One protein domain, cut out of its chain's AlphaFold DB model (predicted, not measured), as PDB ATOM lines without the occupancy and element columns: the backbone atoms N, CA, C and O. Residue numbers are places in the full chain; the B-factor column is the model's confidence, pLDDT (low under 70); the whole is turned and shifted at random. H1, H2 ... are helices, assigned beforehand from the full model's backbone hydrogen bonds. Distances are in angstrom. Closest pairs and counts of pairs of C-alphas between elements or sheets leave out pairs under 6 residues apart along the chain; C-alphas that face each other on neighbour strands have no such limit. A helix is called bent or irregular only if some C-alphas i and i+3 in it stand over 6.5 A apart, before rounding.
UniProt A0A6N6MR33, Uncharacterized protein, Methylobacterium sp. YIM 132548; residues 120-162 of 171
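What this domain is: This is residues 120 to 162 of the 171 residues of an uncharacterized protein of Methylobacterium sp. YIM 132548 (UniProt A0A6N6MR33). The longest helix, H2, makes one long side of a small elongated body; the chain turns back through residues 146 to 150, and H3, running opposite to H2, makes the other side, with short H4 folded back beside it. H1 lies at the end of the body away from that turn, set crosswise to H3. The printed part has 43 residues with four named helices, H1, H2, H3 and H4 in that order along the chain, no named strand, and the class all helix. It is compact, with a radius of gyration of the C-alphas of 10.2 A, and spans 32 by 18 by 12 A.

How they stand to each other: H2, residues 134 to 145, and H3, residues 151 to 156, are close but not clearly touching; their closest C-alphas, those of Ala 136 and Trp 156, are 7.8 A apart. They stand at a shallow tilt of 4 degrees and run opposite ways. H3 is irregular, with C-alphas 152 and 155 7.8 A apart, and its line is a rough one. H4, residues 158 to 161, only just touches H2, with 3 pairs of C-alphas within 8 A, and H2 does so with residues 137 to 140 alone; the closest C-alphas are those of Trp 140 and Phe 160, 6.5 A apart. H3 and H4 touch only at the corner by their link, where the closest C-alphas, those of Arg 151 and Ala 161, are 5.2 A apart. H1, residues 120 to 127, only just touches H3, with 3 pairs of C-alphas within 8 A; the closest are those of Pro 121 and Trp 156, at 6.0 A. Their lines stand at 73 degrees, only just about perpendicular. H1 and H4 are close but not clearly touching, with the closest C-alphas, those of Pro 121 and Ser 158, 7.1 A apart. H1 and H2 are apart. In H1 and H2 every O i to N i+4 pair is within hydrogen-bond range; in H3 0 of 2 are, beside 2 of 3 O i to N i+3 pairs, and H4 is too short for an O i to N i+4 pair.

Where its parts are: H2 runs 16.4 A from C-alpha 134 at (-5.163, -8.253, 14.190) to C-alpha 145 at (-18.781, -8.666, 5.095). H1 measures 10.7 A from first to last C-alpha and begins with C-alpha 120 at (-7.235, -8.693, 24.988). H3 measures 9.9 A, and H4 5.6 A, ending with C-alpha 161 at (-20.227, -6.896, 20.472).

The domain as a whole: The two C-alphas farthest apart are those of Glu 126 and Leu 146, at 32.1 A. The printed part runs from residue 120 to residue 162 and has no cut. The links from H2 to H3 and from H3 to H4 are tight, that from H1 to H2 is short, and no link is long. The mean pLDDT of the printed part is 92.6, and no printed residue is under 70.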
ATOM      1  N   ALA A 120      -6.328  -9.784  25.359       93.00
ATOM      2  CA  ALA A 120      -7.235  -8.693  24.988       93.00
ATOM      3  C   ALA A 120      -8.418  -8.531  25.969       93.00
ATOM      4  O   ALA A 120      -8.501  -7.484  26.605       93.00
ATOM      5  N   PRO A 121      -9.262  -9.552  26.228       92.19
ATOM      6  CA  PRO A 121     -10.375  -9.387  27.162       92.19
ATOM      7  C   PRO A 121      -9.920  -9.230  28.623       92.19
ATOM      8  O   PRO A 121     -10.684  -8.727  29.439       92.19
ATOM      9  N   PHE A 122      -8.719  -9.690  28.997       93.00
ATOM     10  CA  PHE A 122      -8.149  -9.396  30.317       93.00
ATOM     11  C   PHE A 122      -7.860  -7.899  30.466       93.00
ATOM     12  O   PHE A 122      -8.346  -7.291  31.413       93.00
ATOM     13  N   LEU A 123      -7.153  -7.307  29.501       92.44
ATOM     14  CA  LEU A 123      -6.819  -5.882  29.504       92.44
ATOM     15  C   LEU A 123      -8.071  -4.997  29.436       92.44
ATOM     16  O   LEU A 123      -8.149  -4.007  30.152       92.44
ATOM     17  N   GLU A 124      -9.072  -5.374  28.637       94.62
ATOM     18  CA  GLU A 124     -10.340  -4.635  28.569       94.62
ATOM     19  C   GLU A 124     -11.055  -4.573  29.922       94.62
ATOM     20  O   GLU A 124     -11.579  -3.525  30.292       94.62
ATOM     21  N   ARG A 125     -11.067  -5.681  30.678       92.50
ATOM     22  CA  ARG A 125     -11.679  -5.711  32.014       92.50
ATOM     23  C   ARG A 125     -10.886  -4.909  33.036       92.50
ATOM     24  O   ARG A 125     -11.497  -4.274  33.885       92.50
ATOM     25  N   GLU A 126      -9.562  -4.968  32.958       92.12
ATOM     26  CA  GLU A 126      -8.676  -4.304  33.916       92.12
ATOM     27  C   GLU A 126      -8.676  -2.782  33.734       92.12
ATOM     28  O   GLU A 126      -8.738  -2.035  34.706       92.12
ATOM     29  N   PHE A 127      -8.639  -2.311  32.485       92.31
ATOM     30  CA  PHE A 127      -8.417  -0.895  32.178       92.31
ATOM     31  C   PHE A 127      -9.642  -0.178  31.602       92.31
ATOM     32  O   PHE A 127      -9.607   1.038  31.430       92.31
ATOM     33  N   GLY A 128     -10.715  -0.899  31.264       93.38
ATOM     34  CA  GLY A 128     -11.920  -0.314  30.663       93.38
ATOM     35  C   GLY A 128     -11.715   0.239  29.246       93.38
ATOM     36  O   GLY A 128     -12.556   0.987  28.753       93.38
ATOM     37  N   LEU A 129     -10.605  -0.110  28.588       94.38
ATOM     38  CA  LEU A 129     -10.257   0.333  27.238       94.38
ATOM     39  C   LEU A 129     -10.360  -0.837  26.252       94.38
ATOM     40  O   LEU A 129      -9.856  -1.915  26.566       94.38
ATOM     41  N   PRO A 130     -10.957  -0.649  25.060       93.12
ATOM     42  CA  PRO A 130     -11.036  -1.703  24.053       93.12
ATOM     43  C   PRO A 130      -9.641  -2.093  23.551       93.12
ATOM     44  O   PRO A 130      -8.803  -1.228  23.282       93.12
ATOM     45  N   VAL A 131      -9.403  -3.395  23.370       94.81
ATOM     46  CA  VAL A 131      -8.132  -3.919  22.850       94.81
ATOM     47  C   VAL A 131      -8.384  -4.731  21.591       94.81
ATOM     48  O   VAL A 131      -9.030  -5.777  21.619       94.81
ATOM     49  N   TYR A 132      -7.813  -4.276  20.477       93.38
ATOM     50  CA  TYR A 132      -7.955  -4.940  19.187       93.38
ATOM     51  C   TYR A 132      -6.684  -5.697  18.821       93.38
ATOM     52  O   TYR A 132      -5.581  -5.157  18.854       93.38
ATOM     53  N   VAL A 133      -6.854  -6.962  18.438       92.50
ATOM     54  CA  VAL A 133      -5.769  -7.812  17.941       92.50
ATOM     55  C   VAL A 133      -6.057  -8.214  16.503       92.50
ATOM     56  O   VAL A 133      -7.182  -8.590  16.179       92.50
ATOM     57  N   SER A 134      -5.033  -8.141  15.650       93.94
ATOM     58  CA  SER A 134      -5.163  -8.253  14.190       93.94
ATOM     59  C   SER A 134      -6.006  -9.454  13.743       93.94
ATOM     60  O   SER A 134      -7.021  -9.265  13.086       93.94
ATOM     61  N   ILE A 135      -5.676 -10.673  14.191       93.56
ATOM     62  CA  ILE A 135      -6.392 -11.904  13.798       93.56
ATOM     63  C   ILE A 135      -7.890 -11.826  14.110       93.56
ATOM     64  O   ILE A 135      -8.731 -12.170  13.279       93.56
ATOM     65  N   ALA A 136      -8.237 -11.377  15.313       93.19
ATOM     66  CA  ALA A 136      -9.624 -11.351  15.735       93.19
ATOM     67  C   ALA A 136     -10.376 -10.152  15.109       93.19
ATOM     68  O   ALA A 136     -11.557 -10.280  14.795       93.19
ATOM     69  N   ALA A 137      -9.683  -9.045  14.815       93.62
ATOM     70  CA  ALA A 137     -10.218  -7.943  14.015       93.62
ATOM     71  C   ALA A 137     -10.479  -8.365  12.555       93.62
ATOM     72  O   ALA A 137     -11.514  -8.011  11.990       93.62
ATOM     73  N   THR A 138      -9.597  -9.172  11.953       95.12
ATOM     74  CA  THR A 138      -9.812  -9.757  10.621       95.12
ATOM     75  C   THR A 138     -11.043 -10.658  10.614       95.12
ATOM     76  O   THR A 138     -11.889 -10.506   9.738       95.12
ATOM     77  N   LEU A 139     -11.196 -11.537  11.613       94.75
ATOM     78  CA  LEU A 139     -12.389 -12.380  11.747       94.75
ATOM     79  C   LEU A 139     -13.669 -11.544  11.889       94.75
ATOM     80  O   LEU A 139     -14.650 -11.816  11.200       94.75
ATOM     81  N   TRP A 140     -13.655 -10.518  12.743       94.06
ATOM     82  CA  TRP A 140     -14.777  -9.586  12.873       94.06
ATOM     83  C   TRP A 140     -15.134  -8.947  11.521       94.06
ATOM     84  O   TRP A 140     -16.297  -8.962  11.123       94.06
ATOM     85  N   GLY A 141     -14.133  -8.476  10.767       92.94
ATOM     86  CA  GLY A 141     -14.324  -7.904   9.433       92.94
ATOM     87  C   GLY A 141     -14.901  -8.902   8.422       92.94
ATOM     88  O   GLY A 141     -15.809  -8.560   7.667       92.94
ATOM     89  N   SER A 142     -14.443 -10.158   8.434       94.25
ATOM     90  CA  SER A 142     -14.991 -11.219   7.578       94.25
ATOM     91  C   SER A 142     -16.456 -11.526   7.896       94.25
ATOM     92  O   SER A 142     -17.268 -11.656   6.982       94.25
ATOM     93  N   LEU A 143     -16.822 -11.607   9.179       93.12
ATOM     94  CA  LEU A 143     -18.213 -11.816   9.597       93.12
ATOM     95  C   LEU A 143     -19.095 -10.634   9.189       93.12
ATOM     96  O   LEU A 143     -20.202 -10.840   8.690       93.12
ATOM     97  N   ALA A 144     -18.576  -9.413   9.319       91.00
ATOM     98  CA  ALA A 144     -19.266  -8.207   8.895       91.00
ATOM     99  C   ALA A 144     -19.564  -8.183   7.389       91.00
ATOM    100  O   ALA A 144     -20.692  -7.879   7.002       91.00
ATOM    101  N   LEU A 145     -18.593  -8.555   6.548       91.81
ATOM    102  CA  LEU A 145     -18.781  -8.666   5.095       91.81
ATOM    103  C   LEU A 145     -19.867  -9.681   4.719       91.81
ATOM    104  O   LEU A 145     -20.606  -9.472   3.762       91.81
ATOM    105  N   LEU A 146     -19.987 -10.761   5.489       92.50
ATOM    106  CA  LEU A 146     -20.970 -11.822   5.268       92.50
ATOM    107  C   LEU A 146     -22.327 -11.551   5.944       92.50
ATOM    108  O   LEU A 146     -23.202 -12.420   5.912       92.50
ATOM    109  N   GLY A 147     -22.497 -10.397   6.601       90.69
ATOM    110  CA  GLY A 147     -23.697 -10.076   7.377       90.69
ATOM    111  C   GLY A 147     -23.963 -11.064   8.521       90.69
ATOM    112  O   GLY A 147     -25.118 -11.325   8.855       90.69
ATOM    113  N   LYS A 148     -22.913 -11.676   9.082       91.75
ATOM    114  CA  LYS A 148     -23.009 -12.664  10.165       91.75
ATOM    115  C   LYS A 148     -22.838 -12.004  11.529       91.75
ATOM    116  O   LYS A 148     -22.008 -11.117  11.707       91.75
ATOM    117  N   ASP A 149     -23.611 -12.482  12.498       90.38
ATOM    118  CA  ASP A 149     -23.523 -12.047  13.891       90.38
ATOM    119  C   ASP A 149     -22.257 -12.601  14.558       90.38
ATOM    120  O   ASP A 149     -22.005 -13.808  14.529       90.38
ATOM    121  N   ALA A 150     -21.472 -11.717  15.171       92.44
ATOM    122  CA  ALA A 150     -20.220 -12.061  15.832       92.44
ATOM    123  C   ALA A 150     -20.340 -12.165  17.363       92.44
ATOM    124  O   ALA A 150     -19.378 -12.566  18.017       92.44
ATOM    125  N   ARG A 151     -21.512 -11.876  17.954       91.94
ATOM    126  CA  ARG A 151     -21.698 -11.813  19.420       91.94
ATOM    127  C   ARG A 151     -21.368 -13.114  20.151       91.94
ATOM    128  O   ARG A 151     -20.949 -13.072  21.306       91.94
ATOM    129  N   GLY A 152     -21.464 -14.263  19.479       91.62
ATOM    130  CA  GLY A 152     -21.016 -15.556  20.017       91.62
ATOM    131  C   GLY A 152     -19.519 -15.610  20.373       91.62
ATOM    132  O   GLY A 152     -19.091 -16.507  21.091       91.62
ATOM    133  N   LEU A 153     -18.724 -14.638  19.913       93.31
ATOM    134  CA  LEU A 153     -17.289 -14.522  20.169       93.31
ATOM    135  C   LEU A 153     -16.944 -13.507  21.271       93.31
ATOM    136  O   LEU A 153     -15.767 -13.223  21.471       93.31
ATOM    137  N   ALA A 154     -17.919 -12.994  22.032       90.19
ATOM    138  CA  ALA A 154     -17.692 -11.981  23.075       90.19
ATOM    139  C   ALA A 154     -16.615 -12.364  24.116       90.19
ATOM    140  O   ALA A 154     -15.933 -11.499  24.661       90.19
ATOM    141  N   ALA A 155     -16.386 -13.662  24.351       90.62
ATOM    142  CA  ALA A 155     -15.313 -14.152  25.223       90.62
ATOM    143  C   ALA A 155     -13.885 -13.813  24.732       90.62
ATOM    144  O   ALA A 155     -12.923 -13.965  25.493       90.62
ATOM    145  N   TRP A 156     -13.741 -13.384  23.474       92.31
ATOM    146  CA  TRP A 156     -12.480 -13.009  22.830       92.31
ATOM    147  C   TRP A 156     -12.225 -11.498  22.787       92.31
ATOM    148  O   TRP A 156     -11.142 -11.098  22.366       92.31
ATOM    149  N   GLY A 157     -13.168 -10.673  23.248       92.81
ATOM    150  CA  GLY A 157     -13.009  -9.221  23.337       92.81
ATOM    151  C   GLY A 157     -14.290  -8.460  23.000       92.81
ATOM    152  O   GLY A 157     -15.156  -8.952  22.268       92.81
ATOM    153  N   SER A 158     -14.381  -7.236  23.514       93.62
ATOM    154  CA  SER A 158     -15.514  -6.317  23.372       93.62
ATOM    155  C   SER A 158     -15.854  -5.994  21.915       93.62
ATOM    156  O   SER A 158     -17.016  -5.753  21.590       93.62
ATOM    157  N   MET A 159     -14.875  -6.068  21.009       92.88
ATOM    158  CA  MET A 159     -15.080  -5.773  19.588       92.88
ATOM    159  C   MET A 159     -16.127  -6.667  18.916       92.88
ATOM    160  O   MET A 159     -16.805  -6.234  17.992       92.88
ATOM    161  N   PHE A 160     -16.310  -7.900  19.395       93.81
ATOM    162  CA  PHE A 160     -17.315  -8.819  18.856       93.81
ATOM    163  C   PHE A 160     -18.753  -8.451  19.251       93.81
ATOM    164  O   PHE A 160     -19.698  -8.997  18.682       93.81
ATOM    165  N   ALA A 161     -18.935  -7.509  20.180       89.31
ATOM    166  CA  ALA A 161     -20.227  -6.896  20.472       89.31
ATOM    167  C   ALA A 161     -20.563  -5.725  19.528       89.31
ATOM    168  O   ALA A 161     -21.699  -5.248  19.528       89.31
ATOM    169  N   ILE A 162     -19.602  -5.256  18.722       86.69
ATOM    170  CA  ILE A 162     -19.809  -4.162  17.773       86.69
ATOM    171  C   ILE A 162     -20.499  -4.718  16.527       86.69
ATOM    172  O   ILE A 162     -19.909  -5.494  15.770       86.69
TER     173      ILE A 162